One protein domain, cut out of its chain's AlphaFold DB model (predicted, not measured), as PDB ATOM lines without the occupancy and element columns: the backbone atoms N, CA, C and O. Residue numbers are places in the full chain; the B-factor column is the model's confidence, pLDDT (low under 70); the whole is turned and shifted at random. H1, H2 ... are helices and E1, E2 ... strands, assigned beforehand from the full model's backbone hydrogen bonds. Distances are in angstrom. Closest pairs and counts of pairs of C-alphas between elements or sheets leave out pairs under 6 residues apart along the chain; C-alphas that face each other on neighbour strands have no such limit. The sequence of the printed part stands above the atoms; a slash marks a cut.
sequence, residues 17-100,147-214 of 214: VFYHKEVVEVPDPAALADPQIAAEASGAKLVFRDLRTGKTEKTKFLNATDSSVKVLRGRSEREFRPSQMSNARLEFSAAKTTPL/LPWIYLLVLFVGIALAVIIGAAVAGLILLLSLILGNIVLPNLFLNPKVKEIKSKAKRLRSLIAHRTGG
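Overview. This is residues 17 to 100 and 147 to 214 of the 214 residues of an uncharacterized protein of bacterium (UniProt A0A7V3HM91). This is a small head with one long helical arm: in the head, a strongly twisted six-stranded sheet has H4 packed along E1 and E6 on one face, with the short H1 and H2 on that same face, and residues 147 to 184 of H3 stick out as the arm. The printed part has 152 residues with four named helices and six named strands, in the order E1 H1 H2 E2 E3 E4 E5 E6 H3 H4; its class is mixed, helices and strands. The sheet's order is E1 E6 E2 E3 E4 E5, all antiparallel. The whole is extended, with a radius of gyration of the C-alphas of 27.8 A and spans of 98 by 33 by 27 A.

Arrangement. Start at the edge strand E1, residues 18 to 26, and find its antiparallel neighbour E6, residues 85 to 97, with N 24 and O 90 2.9 A apart. Next to E6 is E2, residues 45 to 50, with N 47 and O 89 2.8 A apart. E2, E3, residues 56 to 64, E4, residues 69 to 73, and E5, residues 76 to 80, form a meander, each strand the antiparallel neighbour of the one before; look for N 46 and O 59, N 72 and O 60, and N 71 and O 78, each pair at 2.8 A. E3 bends by 78 degrees at residue 60. E1, H1, residues 29 to 33, H2, residues 35 to 41, and E2 form a split strand-helix-strand unit, two strands running the same way with E6 between them, and its crossover is right-handed. H4, residues 192 to 211, is over E1 and E6 at a height of 9.6 A over the sheet, two layers; the closest C-alphas of E1 and H4, Val 24 and Ala 201, are 6.7 A apart. H2 touches residues 200 to 208 of H4 at a steep tilt of 39 degrees, opposite ways; their closest C-alphas, Ile 37 and Leu 204, are 6.4 A apart. H3, residues 147 to 189, is not on the sheet and is apart from H4. Every O i to N i+4 pair is within hydrogen-bond range in H2 and H4, 36 of 39 in H3, and 0 of 1 in H1, where 2 of 2 O i to N i+3 pairs are.

Along the chain. Find C-alpha 18 at (170.910, 213.639, 292.820); from there E1 runs 25.6 A. E6 runs 32.7 A. H3 runs 59.7 A from C-alpha 147 at (186.332, 270.553, 311.629), with a kink of 31 degrees near residue 183, and H4 runs 28.3 A to C-alpha 211 at (164.811, 197.283, 264.891).

Size, cuts and confidence. The C-alphas farthest apart, Ser 67 and Leu 147, are 98.5 A apart. Residues 101 to 146 are not printed, and C-alphas 100 and 147 are 59.1 A apart across the cut. The links printed whole are tight. The mean pLDDT of the printed part is 72.7; it is under 70 at 37 residues, among them 17 to 21, 93 to 100 and 178 to 195.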
ATOM      1  N   VAL A  17     170.894 215.061 297.089       42.41
ATOM      2  CA  VAL A  17     170.966 213.684 296.613       42.41
ATOM      3  C   VAL A  17     170.408 213.688 295.199       42.41
ATOM      4  O   VAL A  17     169.196 213.697 294.990       42.41
ATOM      5  N   PHE A  18     171.303 213.712 294.219       46.25
ATOM      6  CA  PHE A  18     170.910 213.639 292.820       46.25
ATOM      7  C   PHE A  18     170.535 212.198 292.475       46.25
ATOM      8  O   PHE A  18     171.369 211.293 292.481       46.25
ATOM      9  N   TYR A  19     169.256 211.988 292.174       49.47
ATOM     10  CA  TYR A  19     168.761 210.749 291.589       49.47
ATOM     11  C   TYR A  19     168.649 210.952 290.081       49.47
ATOM     12  O   TYR A  19     167.756 211.655 289.614       49.47
ATOM     13  N   HIS A  20     169.553 210.343 289.310       58.84
ATOM     14  CA  HIS A  20     169.407 210.302 287.859       58.84
ATOM     15  C   HIS A  20     168.671 209.023 287.457       58.84
ATOM     16  O   HIS A  20     169.143 207.911 287.722       58.84
ATOM     17  N   LYS A  21     167.496 209.198 286.844       64.81
ATOM     18  CA  LYS A  21     166.667 208.120 286.311       64.81
ATOM     19  C   LYS A  21     166.449 208.363 284.825       64.81
ATOM     20  O   LYS A  21     165.868 209.379 284.456       64.81
ATOM     21  N   GLU A  22     166.850 207.407 284.000       70.88
ATOM     22  CA  GLU A  22     166.489 207.385 282.586       70.88
ATOM     23  C   GLU A  22     165.521 206.244 282.312       70.88
ATOM     24  O   GLU A  22     165.678 205.128 282.810       70.88
ATOM     25  N   VAL A  23     164.492 206.550 281.528       75.94
ATOM     26  CA  VAL A  23     163.486 205.587 281.093       75.94
ATOM     27  C   VAL A  23     163.608 205.430 279.582       75.94
ATOM     28  O   VAL A  23     163.679 206.420 278.843       75.94
ATOM     29  N   VAL A  24     163.678 204.182 279.135       78.81
ATOM     30  CA  VAL A  24     163.642 203.799 277.724       78.81
ATOM     31  C   VAL A  24     162.383 202.971 277.518       78.81
ATOM     32  O   VAL A  24     162.218 201.917 278.134       78.81
ATOM     33  N   GLU A  25     161.476 203.483 276.694       80.19
ATOM     34  CA  GLU A  25     160.278 202.755 276.286       80.19
ATOM     35  C   GLU A  25     160.650 201.743 275.209       80.19
ATOM     36  O   GLU A  25     161.440 202.037 274.311       80.19
ATOM     37  N   VAL A  26     160.103 200.536 275.332       81.44
ATOM     38  CA  VAL A  26     160.305 199.454 274.378       81.44
ATOM     39  C   VAL A  26     158.936 199.139 273.767       81.44
ATOM     40  O   VAL A  26     158.140 198.440 274.401       81.44
ATOM     41  N   PRO A  27     158.623 199.700 272.582       73.00
ATOM     42  CA  PRO A  27     157.293 199.586 271.988       73.00
ATOM     43  C   PRO A  27     156.945 198.140 271.622       73.00
ATOM     44  O   PRO A  27     155.813 197.717 271.843       73.00
ATOM     45  N   ASP A  28     157.927 197.364 271.153       78.75
ATOM     46  CA  ASP A  28     157.786 195.925 270.940       78.75
ATOM     47  C   ASP A  28     158.673 195.139 271.925       78.75
ATOM     48  O   ASP A  28     159.904 195.188 271.817       78.75
ATOM     49  N   PRO A  29     158.099 194.385 272.882       78.56
ATOM     50  CA  PRO A  29     158.875 193.574 273.814       78.56
ATOM     51  C   PRO A  29     159.705 192.483 273.124       78.56
ATOM     52  O   PRO A  29     160.660 192.004 273.734       78.56
ATOM     53  N   ALA A  30     159.409 192.108 271.872       79.75
ATOM     54  CA  ALA A  30     160.256 191.199 271.100       79.75
ATOM     55  C   ALA A  30     161.656 191.779 270.837       79.75
ATOM     56  O   ALA A  30     162.619 191.021 270.731       79.75
ATOM     57  N   ALA A  31     161.810 193.109 270.829       79.00
ATOM     58  CA  ALA A  31     163.118 193.753 270.718       79.00
ATOM     59  C   ALA A  31     164.041 193.422 271.906       79.00
ATOM     60  O   ALA A  31     165.258 193.425 271.752       79.00
ATOM     61  N   LEU A  32     163.495 193.076 273.080       77.25
ATOM     62  CA  LEU A  32     164.301 192.664 274.237       77.25
ATOM     63  C   LEU A  32     164.967 191.299 274.056       77.25
ATOM     64  O   LEU A  32     165.897 191.009 274.800       77.25
ATOM     65  N   ALA A  33     164.495 190.470 273.120       76.88
ATOM     66  CA  ALA A  33     165.084 189.166 272.826       76.88
ATOM     67  C   ALA A  33     166.379 189.270 272.001       76.88
ATOM     68  O   ALA A  33     167.111 188.292 271.894       76.88
ATOM     69  N   ASP A  34     166.677 190.446 271.437       78.12
ATOM     70  CA  ASP A  34     167.939 190.695 270.744       78.12
ATOM     71  C   ASP A  34     169.116 190.592 271.733       78.12
ATOM     72  O   ASP A  34     169.128 191.329 272.727       78.12
ATOM     73  N   PRO A  35     170.132 189.748 271.471       74.94
ATOM     74  CA  PRO A  35     171.287 189.605 272.353       74.94
ATOM     75  C   PRO A  35     172.054 190.920 272.570       74.94
ATOM     76  O   PRO A  35     172.602 191.127 273.653       74.94
ATOM     77  N   GLN A  36     172.071 191.839 271.596       75.12
ATOM     78  CA  GLN A  36     172.720 193.146 271.739       75.12
ATOM     79  C   GLN A  36     171.926 194.076 272.664       75.12
ATOM     80  O   GLN A  36     172.499 194.717 273.546       75.12
ATOM     81  N   ILE A  37     170.600 194.119 272.506       77.31
ATOM     82  CA  ILE A  37     169.713 194.924 273.363       77.31
ATOM     83  C   ILE A  37     169.708 194.351 274.783       77.31
ATOM     84  O   ILE A  37     169.765 195.107 275.750       77.31
ATOM     85  N   ALA A  38     169.703 193.025 274.919       75.06
ATOM     86  CA  ALA A  38     169.743 192.336 276.198       75.06
ATOM     87  C   ALA A  38     171.062 192.558 276.954       75.06
ATOM     88  O   ALA A  38     171.040 192.825 278.159       75.06
ATOM     89  N   ALA A  39     172.203 192.509 276.265       74.00
ATOM     90  CA  ALA A  39     173.497 192.802 276.877       74.00
ATOM     91  C   ALA A  39     173.544 194.239 277.425       74.00
ATOM     92  O   ALA A  39     173.954 194.456 278.567       74.00
ATOM     93  N   GLU A  40     173.050 195.209 276.651       74.69
ATOM     94  CA  GLU A  40     173.066 196.623 277.043       74.69
ATOM     95  C   GLU A  40     172.009 196.948 278.123       74.69
ATOM     96  O   GLU A  40     172.217 197.823 278.967       74.69
ATOM     97  N   ALA A  41     170.879 196.226 278.133       75.44
ATOM     98  CA  ALA A  41     169.800 196.348 279.119       75.44
ATOM     99  C   ALA A  41     170.054 195.572 280.425       75.44
ATOM    100  O   ALA A  41     169.297 195.729 281.392       75.44
ATOM    101  N   SER A  42     171.096 194.735 280.480       75.19
ATOM    102  CA  SER A  42     171.434 193.929 281.655       75.19
ATOM    103  C   SER A  42     171.605 194.790 282.909       75.19
ATOM    104  O   SER A  42     172.320 195.792 282.937       75.19
ATOM    105  N   GLY A  43     170.910 194.412 283.980       70.56
ATOM    106  CA  GLY A  43     170.926 195.117 285.254       70.56
ATOM    107  C   GLY A  43     169.949 196.289 285.368       70.56
ATOM    108  O   GLY A  43     169.779 196.798 286.481       70.56
ATOM    109  N   ALA A  44     169.273 196.678 284.283       79.06
ATOM    110  CA  ALA A  44     168.206 197.673 284.313       79.06
ATOM    111  C   ALA A  44     166.960 197.135 285.025       79.06
ATOM    112  O   ALA A  44     166.728 195.927 285.125       79.06
ATOM    113  N   LYS A  45     166.109 198.033 285.518       80.31
ATOM    114  CA  LYS A  45     164.804 197.646 286.048       80.31
ATOM    115  C   LYS A  45     163.808 197.575 284.895       80.31
ATOM    116  O   LYS A  45     163.410 198.605 284.362       80.31
ATOM    117  N   LEU A  46     163.392 196.370 284.534       82.38
ATOM    118  CA  LEU A  46     162.322 196.147 283.573       82.38
ATOM    119  C   LEU A  46     160.974 196.313 284.272       82.38
ATOM    120  O   LEU A  46     160.697 195.690 285.302       82.38
ATOM    121  N   VAL A  47     160.124 197.149 283.695       85.38
ATOM    122  CA  VAL A  47     158.722 197.255 284.071       85.38
ATOM    123  C   VAL A  47     157.888 196.901 282.858       85.38
ATOM    124  O   VAL A  47     158.040 197.513 281.809       85.38
ATOM    125  N   PHE A  48     157.020 195.914 282.994       86.25
ATOM    126  CA  PHE A  48     156.132 195.485 281.920       86.25
ATOM    127  C   PHE A  48     154.792 195.076 282.509       86.25
ATOM    128  O   PHE A  48     154.686 194.760 283.695       86.25
ATOM    129  N   ARG A  49     153.753 195.090 281.685       85.25
ATOM    130  CA  ARG A  49     152.461 194.521 282.045       85.25
ATOM    131  C   ARG A  49     152.404 193.088 281.542       85.25
ATOM    132  O   ARG A  49     152.513 192.850 280.340       85.25
ATOM    133  N   ASP A  50     152.254 192.155 282.470       85.56
ATOM    134  CA  ASP A  50     152.043 190.748 282.159       85.56
ATOM    135  C   ASP A  50     150.634 190.575 281.578       85.56
ATOM    136  O   ASP A  50     149.637 190.919 282.217       85.56
ATOM    137  N   LEU A  51     150.554 190.061 280.353       85.12
ATOM    138  CA  LEU A  51     149.303 189.838 279.629       85.12
ATOM    139  C   LEU A  51     148.477 188.687 280.218       85.12
ATOM    140  O   LEU A  51     147.264 188.666 280.045       85.12
ATOM    141  N   ARG A  52     149.102 187.750 280.943       84.50
ATOM    142  CA  ARG A  52     148.408 186.610 281.566       84.50
ATOM    143  C   ARG A  52     147.681 187.014 282.835       84.50
ATOM    144  O   ARG A  52     146.560 186.586 283.082       84.50
ATOM    145  N   THR A  53     148.350 187.806 283.664       83.81
ATOM    146  CA  THR A  53     147.832 188.219 284.975       83.81
ATOM    147  C   THR A  53     147.210 189.612 284.952       83.81
ATOM    148  O   THR A  53     146.554 190.006 285.914       83.81
ATOM    149  N   GLY A  54     147.438 190.385 283.886       82.88
ATOM    150  CA  GLY A  54     147.026 191.781 283.748       82.88
ATOM    151  C   GLY A  54     147.802 192.755 284.643       82.88
ATOM    152  O   GLY A  54     147.530 193.960 284.595       82.88
ATOM    153  N   LYS A  55     148.751 192.260 285.451       85.88
ATOM    154  CA  LYS A  55     149.477 193.022 286.474       85.88
ATOM    155  C   LYS A  55     150.769 193.617 285.922       85.88
ATOM    156  O   LYS A  55     151.450 193.027 285.090       85.88
ATOM    157  N   THR A  56     151.127 194.789 286.436       84.81
ATOM    158  CA  THR A  56     152.414 195.423 286.141       84.81
ATOM    159  C   THR A  56     153.498 194.824 287.027       84.81
ATOM    160  O   THR A  56     153.491 195.014 288.244       84.81
ATOM    161  N   GLU A  57     154.448 194.132 286.415       81.19
ATOM    162  CA  GLU A  57     155.609 193.551 287.077       81.19
ATOM    163  C   GLU A  57     156.786 194.530 287.031       81.19
ATOM    164  O   GLU A  57     156.989 195.254 286.056       81.19
ATOM    165  N   LYS A  58     157.549 194.587 288.126       84.25
ATOM    166  CA  LYS A  58     158.742 195.433 288.268       84.25
ATOM    167  C   LYS A  58     159.894 194.551 288.724       84.25
ATOM    168  O   LYS A  58     159.986 194.219 289.905       84.25
ATOM    169  N   THR A  59     160.769 194.183 287.804       81.44
ATOM    170  CA  THR A  59     161.822 193.187 288.034       81.44
ATOM    171  C   THR A  59     163.149 193.665 287.469       81.44
ATOM    172  O   THR A  59     163.188 194.533 286.603       81.44
ATOM    173  N   LYS A  60     164.264 193.124 287.959       81.19
ATOM    174  CA  LYS A  60     165.574 193.449 287.384       81.19
ATOM    175  C   LYS A  60     165.785 192.589 286.140       81.19
ATOM    176  O   LYS A  60     165.638 191.374 286.215       81.19
ATOM    177  N   PHE A  61     166.087 193.214 285.012       81.81
ATOM    178  CA  PHE A  61     166.453 192.522 283.786       81.81
ATOM    179  C   PHE A  61     167.847 191.920 283.962       81.81
ATOM    180  O   PHE A  61     168.765 192.617 284.397       81.81
ATOM    181  N   LEU A  62     168.002 190.629 283.680       79.50
ATOM    182  CA  LEU A  62     169.300 189.962 283.757       79.50
ATOM    183  C   LEU A  62     169.871 189.780 282.363       79.50
ATOM    184  O   LEU A  62     170.951 190.282 282.064       79.50
ATOM    185  N   ASN A  63     169.132 189.069 281.524       80.12
ATOM    186  CA  ASN A  63     169.518 188.766 280.160       80.12
ATOM    187  C   ASN A  63     168.271 188.369 279.361       80.12
ATOM    188  O   ASN A  63     167.211 188.123 279.939       80.12
ATOM    189  N   ALA A  64     168.405 188.235 278.053       77.62
ATOM    190  CA  ALA A  64     167.427 187.569 277.219       77.62
ATOM    191  C   ALA A  64     168.118 186.623 276.239       77.62
ATOM    192  O   ALA A  64     169.298 186.754 275.924       77.62
ATOM    193  N   THR A  65     167.352 185.638 275.809       72.38
ATOM    194  CA  THR A  65     167.628 184.762 274.677       72.38
ATOM    195  C   THR A  65     166.581 185.042 273.604       72.38
ATOM    196  O   THR A  65     165.560 185.670 273.897       72.38
ATOM    197  N   ASP A  66     166.767 184.496 272.402       66.69
ATOM    198  CA  ASP A  66     165.838 184.668 271.274       66.69
ATOM    199  C   ASP A  66     164.371 184.327 271.614       66.69
ATOM    200  O   ASP A  66     163.447 184.796 270.954       66.69
ATOM    201  N   SER A  67     164.136 183.515 272.654       72.25
ATOM    202  CA  SER A  67     162.803 183.030 273.038       72.25
ATOM    203  C   SER A  67     162.352 183.390 274.459       72.25
ATOM    204  O   SER A  67     161.148 183.330 274.745       72.25
ATOM    205  N   SER A  68     163.265 183.776 275.360       79.50
ATOM    206  CA  SER A  68     162.929 184.079 276.756       79.50
ATOM    207  C   SER A  68     163.720 185.252 277.328       79.50
ATOM    208  O   SER A  68     164.913 185.415 277.096       79.50
ATOM    209  N   VAL A  69     163.041 186.065 278.130       80.62
ATOM    210  CA  VAL A  69     163.615 187.153 278.916       80.62
ATOM    211  C   VAL A  69     163.786 186.676 280.356       80.62
ATOM    212  O   VAL A  69     162.805 186.348 281.029       80.62
ATOM    213  N   LYS A  70     165.028 186.661 280.842       84.44
ATOM    214  CA  LYS A  70     165.385 186.330 282.224       84.44
ATOM    215  C   LYS A  70     165.286 187.574 283.096       84.44
ATOM    216  O   LYS A  70     165.998 188.564 282.900       84.44
ATOM    217  N   VAL A  71     164.428 187.503 284.106       84.38
ATOM    218  CA  VAL A  71     164.237 188.569 285.089       84.38
ATOM    219  C   VAL A  71     164.452 188.052 286.504       84.38
ATOM    220  O   VAL A  71     164.075 186.935 286.848       84.38
ATOM    221  N   LEU A  72     165.013 188.898 287.359       79.12
ATOM    222  CA  LEU A  72     165.143 188.641 288.785       79.12
ATOM    223  C   LEU A  72     163.964 189.279 289.527       79.12
ATOM    224  O   LEU A  72     163.792 190.506 289.518       79.12
ATOM    225  N   ARG A  73     163.168 188.447 290.202       75.38
ATOM    226  CA  ARG A  73     162.065 188.872 291.070       75.38
ATOM    227  C   ARG A  73     162.405 188.544 292.521       75.38
ATOM    228  O   ARG A  73     162.322 187.399 292.959       75.38
ATOM    229  N   GLY A  74     162.773 189.564 293.293       71.69
ATOM    230  CA  GLY A  74     163.222 189.370 294.673       71.69
ATOM    231  C   GLY A  74     164.545 188.603 294.711       71.69
ATOM    232  O   GLY A  74     165.588 189.192 294.448       71.69
ATOM    233  N   ARG A  75     164.490 187.302 295.024       70.94
ATOM    234  CA  ARG A  75     165.651 186.389 295.037       70.94
ATOM    235  C   ARG A  75     165.552 185.234 294.032       70.94
ATOM    236  O   ARG A  75     166.464 184.421 293.992       70.94
ATOM    237  N   SER A  76     164.470 185.137 293.254       77.81
ATOM    238  CA  SER A  76     164.301 184.072 292.258       77.81
ATOM    239  C   SER A  76     164.408 184.604 290.836       77.81
ATOM    240  O   SER A  76     163.887 185.674 290.505       77.81
ATOM    241  N   GLU A  77     165.093 183.838 289.995       84.25
ATOM    242  CA  GLU A  77     165.111 184.050 288.554       84.25
ATOM    243  C   GLU A  77     163.832 183.479 287.943       84.25
ATOM    244  O   GLU A  77     163.366 182.398 288.312       84.25
ATOM    245  N   ARG A  78     163.225 184.240 287.036       83.38
ATOM    246  CA  ARG A  78     162.054 183.830 286.269       83.38
ATOM    247  C   ARG A  78     162.273 184.138 284.804       83.38
ATOM    248  O   ARG A  78     162.868 185.154 284.456       83.38
ATOM    249  N   GLU A  79     161.723 183.283 283.961       85.38
ATOM    250  CA  GLU A  79     161.719 183.473 282.519       85.38
ATOM    251  C   GLU A  79     160.329 183.877 282.049       85.38
ATOM    252  O   GLU A  79     159.323 183.267 282.420       85.38
ATOM    253  N   PHE A  80     160.281 184.912 281.221       81.88
ATOM    254  CA  PHE A  80     159.065 185.384 280.577       81.88
ATOM    255  C   PHE A  80     159.258 185.381 279.068       81.88
ATOM    256  O   PHE A  80     160.326 185.733 278.573       81.88
ATOM    257  N   ARG A  81     158.216 185.024 278.318       85.75
ATOM    258  CA  ARG A  81     158.258 185.188 276.859       85.75
ATOM    259  C   ARG A  81     157.919 186.635 276.499       85.75
ATOM    260  O   ARG A  81     156.997 187.176 277.111       85.75
ATOM    261  N   PRO A  82     158.565 187.238 275.486       81.69
ATOM    262  CA  PRO A  82     158.199 188.570 275.004       81.69
ATOM    263  C   PRO A  82     156.705 188.714 274.682       81.69
ATOM    264  O   PRO A  82     156.092 189.713 275.036       81.69
ATOM    265  N   SER A  83     156.084 187.663 274.132       81.81
ATOM    266  CA  SER A  83     154.647 187.612 273.819       81.81
ATOM    267  C   SER A  83     153.711 187.655 275.032       81.81
ATOM    268  O   SER A  83     152.500 187.757 274.874       81.81
ATOM    269  N   GLN A  84     154.245 187.543 276.248       83.50
ATOM    270  CA  GLN A  84     153.489 187.664 277.499       83.50
ATOM    271  C   GLN A  84     153.638 189.057 278.112       83.50
ATOM    272  O   GLN A  84     153.065 189.328 279.166       83.50
ATOM    273  N   MET A  85     154.413 189.934 277.477       82.06
ATOM    274  CA  MET A  85     154.679 191.283 277.941       82.06
ATOM    275  C   MET A  85     153.952 192.297 277.063       82.06
ATOM    276  O   MET A  85     153.789 192.112 275.864       82.06
ATOM    277  N   SER A  86     153.549 193.404 277.669       83.06
ATOM    278  CA  SER A  86     153.101 194.607 276.968       83.06
ATOM    279  C   SER A  86     153.613 195.843 277.702       83.06
ATOM    280  O   SER A  86     153.876 195.781 278.908       83.06
ATOM    281  N   ASN A  87     153.763 196.962 276.985       81.00
ATOM    282  CA  ASN A  87     154.245 198.237 277.533       81.00
ATOM    283  C   ASN A  87     155.545 198.077 278.337       81.00
ATOM    284  O   ASN A  87     155.641 198.501 279.495       81.00
ATOM    285  N   ALA A  88     156.522 197.393 277.739       81.25
ATOM    286  CA  ALA A  88     157.807 197.170 278.371       81.25
ATOM    287  C   ALA A  88     158.599 198.483 278.425       81.25
ATOM    288  O   ALA A  88     158.697 199.228 277.454       81.25
ATOM    289  N   ARG A  89     159.179 198.775 279.586       82.31
ATOM    290  CA  ARG A  89     160.080 199.909 279.786       82.31
ATOM    291  C   ARG A  89     161.279 199.495 280.621       82.31
ATOM    292  O   ARG A  89     161.142 198.768 281.606       82.31
ATOM    293  N   LEU A  90     162.445 199.989 280.238       80.56
ATOM    294  CA  LEU A  90     163.694 199.812 280.963       80.56
ATOM    295  C   LEU A  90     163.985 201.095 281.741       80.56
ATOM    296  O   LEU A  90     164.096 202.177 281.169       80.56
ATOM    297  N   GLU A  91     164.080 200.978 283.061       77.62
ATOM    298  CA  GLU A  91     164.439 202.070 283.957       77.62
ATOM    299  C   GLU A  91     165.887 201.877 284.424       77.62
ATOM    300  O   GLU A  91     166.205 200.939 285.163       77.62
ATOM    301  N   PHE A  92     166.763 202.789 284.012       71.88
ATOM    302  CA  PHE A  92     168.135 202.877 284.494       71.88
ATOM    303  C   PHE A  92     168.183 203.873 285.648       71.88
ATOM    304  O   PHE A  92     167.774 205.025 285.511       71.88
ATOM    305  N   SER A  93     168.674 203.430 286.802       64.06
ATOM    306  CA  SER A  93     168.828 204.279 287.982       64.06
ATOM    307  C   SER A  93     170.265 204.234 288.477       64.06
ATOM    308  O   SER A  93     170.752 203.161 288.842       64.06
ATOM    309  N   ALA A  94     170.919 205.392 288.556       58.06
ATOM    310  CA  ALA A  94     172.159 205.524 289.310       58.06
ATOM    311  C   ALA A  94     171.798 205.724 290.791       58.06
ATOM    312  O   ALA A  94     171.057 206.646 291.133       58.06
ATOM    313  N   ALA A  95     172.257 204.836 291.676       50.22
ATOM    314  CA  ALA A  95     171.992 204.969 293.107       50.22
ATOM    315  C   ALA A  95     172.802 206.124 293.725       50.22
ATOM    316  O   ALA A  95     173.946 206.340 293.333       50.22
ATOM    317  N   LYS A  96     172.172 206.810 294.699       40.47
ATOM    318  CA  LYS A  96     172.715 207.783 295.672       40.47
ATOM    319  C   LYS A  96     174.165 208.200 295.405       40.47
ATOM    320  O   LYS A  96     175.099 207.587 295.912       40.47
ATOM    321  N   THR A  97     174.345 209.303 294.694       41.69
ATOM    322  CA  THR A  97     175.612 210.028 294.744       41.69
ATOM    323  C   THR A  97     175.488 211.102 295.811       41.69
ATOM    324  O   THR A  97     174.901 212.156 295.574       41.69
ATOM    325  N   THR A  98     176.012 210.826 297.005       40.12
ATOM    326  CA  THR A  98     176.434 211.914 297.887       40.12
ATOM    327  C   THR A  98     177.637 212.575 297.219       40.12
ATOM    328  O   THR A  98     178.557 211.853 296.823       40.12
ATOM    329  N   PRO A  99     177.644 213.901 297.033       38.09
ATOM    330  CA  PRO A  99     178.806 214.582 296.486       38.09
ATOM    331  C   PRO A  99     180.042 214.243 297.339       38.09
ATOM    332  O   PRO A  99     180.055 214.479 298.545       38.09
ATOM    333  N   LEU A 100     181.074 213.659 296.714       38.41
ATOM    334  CA  LEU A 100     182.351 213.319 297.366       38.41
ATOM    335  C   LEU A 100     183.040 214.574 297.948       38.41
ATOM    336  O   LEU A 100     183.849 214.485 298.864       38.41
ATOM    337  N   LEU A 147     185.919 271.926 311.348       65.38
ATOM    338  CA  LEU A 147     186.332 270.553 311.629       65.38
ATOM    339  C   LEU A 147     185.167 269.532 311.680       65.38
ATOM    340  O   LEU A 147     185.280 268.490 311.027       65.38
ATOM    341  N   PRO A 148     184.016 269.788 312.342       73.25
ATOM    342  CA  PRO A 148     182.899 268.837 312.350       73.25
ATOM    343  C   PRO A 148     182.261 268.623 310.967       73.25
ATOM    344  O   PRO A 148     181.799 267.518 310.676       73.25
ATOM    345  N   TRP A 149     182.269 269.633 310.087       73.75
ATOM    346  CA  TRP A 149     181.772 269.487 308.713       73.75
ATOM    347  C   TRP A 149     182.696 268.626 307.854       73.75
ATOM    348  O   TRP A 149     182.213 267.800 307.080       73.75
ATOM    349  N   ILE A 150     184.014 268.769 308.024       74.62
ATOM    350  CA  ILE A 150     185.001 267.921 307.346       74.62
ATOM    351  C   ILE A 150     184.839 266.463 307.796       74.62
ATOM    352  O   ILE A 150     184.762 265.572 306.950       74.62
ATOM    353  N   TYR A 151     184.694 266.214 309.103       70.62
ATOM    354  CA  TYR A 151     184.452 264.863 309.623       70.62
ATOM    355  C   TYR A 151     183.165 264.238 309.076       70.62
ATOM    356  O   TYR A 151     183.174 263.072 308.679       70.62
ATOM    357  N   LEU A 152     182.072 265.004 308.997       74.94
ATOM    358  CA  LEU A 152     180.823 264.540 308.385       74.94
ATOM    359  C   LEU A 152     181.019 264.165 306.913       74.94
ATOM    360  O   LEU A 152     180.563 263.105 306.488       74.94
ATOM    361  N   LEU A 153     181.719 264.995 306.142       77.31
ATOM    362  CA  LEU A 153     181.946 264.756 304.716       77.31
ATOM    363  C   LEU A 153     182.795 263.494 304.492       77.31
ATOM    364  O   LEU A 153     182.415 262.633 303.697       77.31
ATOM    365  N   VAL A 154     183.883 263.329 305.249       74.56
ATOM    366  CA  VAL A 154     184.734 262.128 305.199       74.56
ATOM    367  C   VAL A 154     183.946 260.875 305.593       74.56
ATOM    368  O   VAL A 154     184.062 259.845 304.926       74.56
ATOM    369  N   LEU A 155     183.089 260.960 306.614       73.50
ATOM    370  CA  LEU A 155     182.226 259.856 307.033       73.50
ATOM    371  C   LEU A 155     181.245 259.449 305.921       73.50
ATOM    372  O   LEU A 155     181.122 258.264 305.612       73.50
ATOM    373  N   PHE A 156     180.576 260.414 305.284       78.50
ATOM    374  CA  PHE A 156     179.642 260.128 304.193       78.50
ATOM    375  C   PHE A 156     180.334 259.508 302.978       78.50
ATOM    376  O   PHE A 156     179.821 258.541 302.413       78.50
ATOM    377  N   VAL A 157     181.514 260.010 302.605       80.62
ATOM    378  CA  VAL A 157     182.308 259.447 301.503       80.62
ATOM    379  C   VAL A 157     182.782 258.030 301.839       80.62
ATOM    380  O   VAL A 157     182.671 257.132 301.003       80.62
ATOM    381  N   GLY A 158     183.234 257.792 303.074       75.81
ATOM    382  CA  GLY A 158     183.646 256.468 303.543       75.81
ATOM    383  C   GLY A 158     182.505 255.447 303.520       75.81
ATOM    384  O   GLY A 158     182.675 254.340 303.008       75.81
ATOM    385  N   ILE A 159     181.316 255.829 304.001       76.56
ATOM    386  CA  ILE A 159     180.123 254.969 303.967       76.56
ATOM    387  C   ILE A 159     179.710 254.680 302.519       76.56
ATOM    388  O   ILE A 159     179.426 253.529 302.185       76.56
ATOM    389  N   ALA A 160     179.712 255.688 301.642       77.19
ATOM    390  CA  ALA A 160     179.355 255.511 300.237       77.19
ATOM    391  C   ALA A 160     180.292 254.518 299.527       77.19
ATOM    392  O   ALA A 160     179.823 253.597 298.855       77.19
ATOM    393  N   LEU A 161     181.608 254.644 299.731       78.88
ATOM    394  CA  LEU A 161     182.592 253.715 299.171       78.88
ATOM    395  C   LEU A 161     182.435 252.299 299.737       78.88
ATOM    396  O   LEU A 161     182.460 251.334 298.973       78.88
ATOM    397  N   ALA A 162     182.209 252.162 301.045       73.44
ATOM    398  CA  ALA A 162     181.992 250.864 301.678       73.44
ATOM    399  C   ALA A 162     180.750 250.148 301.120       73.44
ATOM    400  O   ALA A 162     180.791 248.941 300.873       73.44
ATOM    401  N   VAL A 163     179.665 250.886 300.862       80.00
ATOM    402  CA  VAL A 163     178.443 250.334 300.257       80.00
ATOM    403  C   VAL A 163     178.688 249.890 298.815       80.00
ATOM    404  O   VAL A 163     178.279 248.790 298.448       80.00
ATOM    405  N   ILE A 164     179.387 250.695 298.006       83.06
ATOM    406  CA  ILE A 164     179.687 250.355 296.605       83.06
ATOM    407  C   ILE A 164     180.580 249.112 296.527       83.06
ATOM    408  O   ILE A 164     180.275 248.176 295.787       83.06
ATOM    409  N   ILE A 165     181.653 249.069 297.320       79.62
ATOM    410  CA  ILE A 165     182.578 247.931 297.353       79.62
ATOM    411  C   ILE A 165     181.862 246.685 297.887       79.62
ATOM    412  O   ILE A 165     181.972 245.612 297.295       79.62
ATOM    413  N   GLY A 166     181.070 246.822 298.954       77.62
ATOM    414  CA  GLY A 166     180.280 245.726 299.512       77.62
ATOM    415  C   GLY A 166     179.283 245.149 298.505       77.62
ATOM    416  O   GLY A 166     179.200 243.929 298.353       77.62
ATOM    417  N   ALA A 167     178.581 246.008 297.763       77.56
ATOM    418  CA  ALA A 167     177.657 245.593 296.712       77.56
ATOM    419  C   ALA A 167     178.379 244.902 295.544       77.56
ATOM    420  O   ALA A 167     177.909 243.871 295.060       77.56
ATOM    421  N   ALA A 168     179.539 245.415 295.123       81.75
ATOM    422  CA  ALA A 168     180.342 244.814 294.061       81.75
ATOM    423  C   ALA A 168     180.866 243.423 294.454       81.75
ATOM    424  O   ALA A 168     180.758 242.476 293.674       81.75
ATOM    425  N   VAL A 169     181.369 243.271 295.683       81.38
ATOM    426  CA  VAL A 169     181.851 241.987 296.210       81.38
ATOM    427  C   VAL A 169     180.699 240.991 296.357       81.38
ATOM    428  O   VAL A 169     180.821 239.852 295.906       81.38
ATOM    429  N   ALA A 170     179.555 241.411 296.906       71.31
ATOM    430  CA  ALA A 170     178.355 240.576 296.990       71.31
ATOM    431  C   ALA A 170     177.873 240.121 295.602       71.31
ATOM    432  O   ALA A 170     177.562 238.944 295.409       71.31
ATOM    433  N   GLY A 171     177.874 241.027 294.621       78.81
ATOM    434  CA  GLY A 171     177.558 240.719 293.229       78.81
ATOM    435  C   GLY A 171     178.519 239.696 292.626       78.81
ATOM    436  O   GLY A 171     178.073 238.719 292.029       78.81
ATOM    437  N   LEU A 172     179.828 239.860 292.846       78.06
ATOM    438  CA  LEU A 172     180.849 238.923 292.373       78.06
ATOM    439  C   LEU A 172     180.652 237.522 292.970       78.06
ATOM    440  O   LEU A 172     180.725 236.530 292.248       78.06
ATOM    441  N   ILE A 173     180.357 237.431 294.269       75.00
ATOM    442  CA  ILE A 173     180.109 236.156 294.958       75.00
ATOM    443  C   ILE A 173     178.860 235.481 294.406       75.00
ATOM    444  O   ILE A 173     178.888 234.281 294.139       75.00
ATOM    445  N   LEU A 174     177.772 236.228 294.203       73.75
ATOM    446  CA  LEU A 174     176.559 235.687 293.593       73.75
ATOM    447  C   LEU A 174     176.835 235.175 292.179       73.75
ATOM    448  O   LEU A 174     176.402 234.078 291.836       73.75
ATOM    449  N   LEU A 175     177.609 235.917 291.389       75.31
ATOM    450  CA  LEU A 175     177.957 235.541 290.022       75.31
ATOM    451  C   LEU A 175     178.830 234.277 289.985       75.31
ATOM    452  O   LEU A 175     178.542 233.349 289.232       75.31
ATOM    453  N   LEU A 176     179.831 234.188 290.863       72.75
ATOM    454  CA  LEU A 176     180.657 232.991 291.059       72.75
ATOM    455  C   LEU A 176     179.822 231.792 291.519       72.75
ATOM    456  O   LEU A 176     179.976 230.699 290.980       72.75
ATOM    457  N   SER A 177     178.898 231.994 292.459       70.25
ATOM    458  CA  SER A 177     177.990 230.948 292.952       70.25
ATOM    459  C   SER A 177     177.082 230.427 291.837       70.25
ATOM    460  O   SER A 177     176.841 229.224 291.737       70.25
ATOM    461  N   LEU A 178     176.607 231.322 290.969       69.00
ATOM    462  CA  LEU A 178     175.726 230.995 289.854       69.00
ATOM    463  C   LEU A 178     176.483 230.261 288.739       69.00
ATOM    464  O   LEU A 178     175.973 229.285 288.192       69.00
ATOM    465  N   ILE A 179     177.728 230.655 288.457       67.12
ATOM    466  CA  ILE A 179     178.613 229.961 287.509       67.12
ATOM    467  C   ILE A 179     178.996 228.574 288.037       67.12
ATOM    468  O   ILE A 179     178.869 227.585 287.310       67.12
ATOM    469  N   LEU A 180     179.418 228.459 289.301       61.19
ATOM    470  CA  LEU A 180     179.760 227.161 289.886       61.19
ATOM    471  C   LEU A 180     178.531 226.242 289.957       61.19
ATOM    472  O   LEU A 180     178.616 225.078 289.563       61.19
ATOM    473  N   GLY A 181     177.381 226.767 290.388       58.22
ATOM    474  CA  GLY A 181     176.122 226.029 290.496       58.22
ATOM    475  C   GLY A 181     175.574 225.532 289.157       58.22
ATOM    476  O   GLY A 181     175.145 224.383 289.068       58.22
ATOM    477  N   ASN A 182     175.622 226.360 288.108       56.69
ATOM    478  CA  ASN A 182     174.992 226.030 286.824       56.69
ATOM    479  C   ASN A 182     175.928 225.394 285.795       56.69
ATOM    480  O   ASN A 182     175.458 224.629 284.958       56.69
ATOM    481  N   ILE A 183     177.228 225.698 285.809       56.97
ATOM    482  CA  ILE A 183     178.151 225.257 284.745       56.97
ATOM    483  C   ILE A 183     179.073 224.152 285.252       56.97
ATOM    484  O   ILE A 183     179.287 223.142 284.575       56.97
ATOM    485  N   VAL A 184     179.612 224.328 286.457       51.91
ATOM    486  CA  VAL A 184     180.656 223.459 287.007       51.91
ATOM    487  C   VAL A 184     180.037 222.226 287.664       51.91
ATOM    488  O   VAL A 184     180.474 221.109 287.389       51.91
ATOM    489  N   LEU A 185     178.969 222.390 288.454       51.06
ATOM    490  CA  LEU A 185     178.314 221.268 289.132       51.06
ATOM    491  C   LEU A 185     177.746 220.209 288.163       51.06
ATOM    492  O   LEU A 185     178.014 219.025 288.356       51.06
ATOM    493  N   PRO A 186     177.032 220.545 287.076       50.03
ATOM    494  CA  PRO A 186     176.542 219.509 286.167       50.03
ATOM    495  C   PRO A 186     177.683 218.776 285.451       50.03
ATOM    496  O   PRO A 186     177.616 217.563 285.267       50.03
ATOM    497  N   ASN A 187     178.760 219.481 285.089       48.84
ATOM    498  CA  ASN A 187     179.863 218.899 284.322       48.84
ATOM    499  C   ASN A 187     180.859 218.084 285.163       48.84
ATOM    500  O   ASN A 187     181.371 217.080 284.659       48.84
ATOM    501  N   LEU A 188     181.104 218.459 286.425       50.59
ATOM    502  CA  LEU A 188     181.965 217.704 287.348       50.59
ATOM    503  C   LEU A 188     181.224 216.582 288.088       50.59
ATOM    504  O   LEU A 188     181.843 215.566 288.399       50.59
ATOM    505  N   PHE A 189     179.912 216.711 288.329       49.38
ATOM    506  CA  PHE A 189     179.131 215.701 289.064       49.38
ATOM    507  C   PHE A 189     178.371 214.719 288.170       49.38
ATOM    508  O   PHE A 189     177.738 213.789 288.679       49.38
ATOM    509  N   LEU A 190     178.491 214.832 286.844       52.09
ATOM    510  CA  LEU A 190     178.224 213.716 285.938       52.09
ATOM    511  C   LEU A 190     179.314 212.652 286.139       52.09
ATOM    512  O   LEU A 190     180.242 212.509 285.340       52.09
ATOM    513  N   ASN A 191     179.171 211.919 287.246       57.44
ATOM    514  CA  ASN A 191     179.893 210.705 287.600       57.44
ATOM    515  C   ASN A 191     180.047 209.843 286.334       57.44
ATOM    516  O   ASN A 191     179.076 209.737 285.573       57.44
ATOM    517  N   PRO A 192     181.212 209.219 286.081       63.16
ATOM    518  CA  PRO A 192     181.394 208.325 284.938       63.16
ATOM    519  C   PRO A 192     180.242 207.321 284.797       63.16
ATOM    520  O   PRO A 192     179.803 207.079 283.680       63.16
ATOM    521  N   LYS A 193     179.642 206.864 285.907       60.66
ATOM    522  CA  LYS A 193     178.447 206.005 285.888       60.66
ATOM    523  C   LYS A 193     177.193 206.669 285.317       60.66
ATOM    524  O   LYS A 193     176.411 206.003 284.655       60.66
ATOM    525  N   VAL A 194     176.971 207.961 285.554       62.59
ATOM    526  CA  VAL A 194     175.832 208.696 284.973       62.59
ATOM    527  C   VAL A 194     176.073 208.962 283.487       62.59
ATOM    528  O   VAL A 194     175.154 208.797 282.689       62.59
ATOM    529  N   LYS A 195     177.309 209.302 283.092       67.31
ATOM    530  CA  LYS A 195     177.686 209.403 281.670       67.31
ATOM    531  C   LYS A 195     177.526 208.063 280.949       67.31
ATOM    532  O   LYS A 195     177.024 208.043 279.831       67.31
ATOM    533  N   GLU A 196     177.902 206.968 281.603       70.44
ATOM    534  CA  GLU A 196     177.743 205.602 281.101       70.44
ATOM    535  C   GLU A 196     176.268 205.196 280.991       70.44
ATOM    536  O   GLU A 196     175.863 204.650 279.973       70.44
ATOM    537  N   ILE A 197     175.435 205.503 281.991       69.38
ATOM    538  CA  ILE A 197     173.989 205.242 281.920       69.38
ATOM    539  C   ILE A 197     173.364 206.019 280.758       69.38
ATOM    540  O   ILE A 197     172.649 205.429 279.953       69.38
ATOM    541  N   LYS A 198     173.709 207.303 280.617       70.12
ATOM    542  CA  LYS A 198     173.207 208.162 279.540       70.12
ATOM    543  C   LYS A 198     173.644 207.691 278.156       70.12
ATOM    544  O   LYS A 198     172.860 207.723 277.205       70.12
ATOM    545  N   SER A 199     174.893 207.244 278.017       77.88
ATOM    546  CA  SER A 199     175.388 206.700 276.751       77.88
ATOM    547  C   SER A 199     174.741 205.351 276.425       77.88
ATOM    548  O   SER A 199     174.311 205.165 275.285       77.88
ATOM    549  N   LYS A 200     174.578 204.463 277.415       76.06
ATOM    550  CA  LYS A 200     173.862 203.187 277.276       76.06
ATOM    551  C   LYS A 200     172.411 203.396 276.868       76.06
ATOM    552  O   LYS A 200     171.980 202.827 275.874       76.06
ATOM    553  N   ALA A 201     171.671 204.271 277.547       75.75
ATOM    554  CA  ALA A 201     170.283 204.559 277.194       75.75
ATOM    555  C   ALA A 201     170.153 205.159 275.787       75.75
ATOM    556  O   ALA A 201     169.232 204.806 275.052       75.75
ATOM    557  N   LYS A 202     171.085 206.034 275.377       81.00
ATOM    558  CA  LYS A 202     171.113 206.581 274.013       81.00
ATOM    559  C   LYS A 202     171.352 205.485 272.968       81.00
ATOM    560  O   LYS A 202     170.638 205.461 271.970       81.00
ATOM    561  N   ARG A 203     172.298 204.568 273.213       80.38
ATOM    562  CA  ARG A 203     172.555 203.402 272.346       80.38
ATOM    563  C   ARG A 203     171.347 202.474 272.267       80.38
ATOM    564  O   ARG A 203     170.935 202.105 271.173       80.38
ATOM    565  N   LEU A 204     170.731 202.166 273.405       79.38
ATOM    566  CA  LEU A 204     169.512 201.362 273.477       79.38
ATOM    567  C   LEU A 204     168.374 201.973 272.663       79.38
ATOM    568  O   LEU A 204     167.756 201.271 271.872       79.38
ATOM    569  N   ARG A 205     168.136 203.283 272.787       79.19
ATOM    570  CA  ARG A 205     167.129 203.976 271.970       79.19
ATOM    571  C   ARG A 205     167.422 203.856 270.476       79.19
ATOM    572  O   ARG A 205     166.497 203.582 269.722       79.19
ATOM    573  N   SER A 206     168.678 204.020 270.050       81.81
ATOM    574  CA  SER A 206     169.034 203.861 268.631       81.81
ATOM    575  C   SER A 206     168.877 202.424 268.128       81.81
ATOM    576  O   SER A 206     168.389 202.232 267.020       81.81
ATOM    577  N   LEU A 207     169.239 201.421 268.935       79.12
ATOM    578  CA  LEU A 207     169.103 200.007 268.563       79.12
ATOM    579  C   LEU A 207     167.632 199.592 268.464       79.12
ATOM    580  O   LEU A 207     167.241 198.941 267.499       79.12
ATOM    581  N   ILE A 208     166.811 200.017 269.429       77.56
ATOM    582  CA  ILE A 208     165.367 199.768 269.411       77.56
ATOM    583  C   ILE A 208     164.746 200.433 268.182       77.56
ATOM    584  O   ILE A 208     164.061 199.750 267.432       77.56
ATOM    585  N   ALA A 209     165.046 201.712 267.919       77.44
ATOM    586  CA  ALA A 209     164.505 202.437 266.768       77.44
ATOM    587  C   ALA A 209     164.867 201.783 265.422       77.44
ATOM    588  O   ALA A 209     164.001 201.641 264.561       77.44
ATOM    589  N   HIS A 210     166.114 201.328 265.258       77.94
ATOM    590  CA  HIS A 210     166.549 200.621 264.050       77.94
ATOM    591  C   HIS A 210     165.810 199.288 263.859       77.94
ATOM    592  O   HIS A 210     165.541 198.876 262.734       77.94
ATOM    593  N   ARG A 211     165.473 198.592 264.951       72.12
ATOM    594  CA  ARG A 211     164.811 197.283 264.891       72.12
ATOM    595  C   ARG A 211     163.294 197.380 264.752       72.12
ATOM    596  O   ARG A 211     162.696 196.508 264.132       72.12
ATOM    597  N   THR A 212     162.674 198.423 265.294       64.75
ATOM    598  CA  THR A 212     161.225 198.649 265.187       64.75
ATOM    599  C   THR A 212     160.812 199.403 263.920       64.75
ATOM    600  O   THR A 212     159.630 199.687 263.770       64.75
ATOM    601  N   GLY A 213     161.748 199.698 263.010       56.38
ATOM    602  CA  GLY A 213     161.449 200.284 261.698       56.38
ATOM    603  C   GLY A 213     160.991 201.739 261.766       56.38
ATOM    604  O   GLY A 213     159.903 202.056 261.289       56.38
ATOM    605  N   GLY A 214     161.801 202.602 262.391       45.00
ATOM    606  CA  GLY A 214     161.682 204.052 262.198       45.00
ATOM    607  C   GLY A 214     161.964 204.476 260.761       45.00
ATOM    608  O   GLY A 214     162.807 203.814 260.112       45.00
TER     609      GLY A 214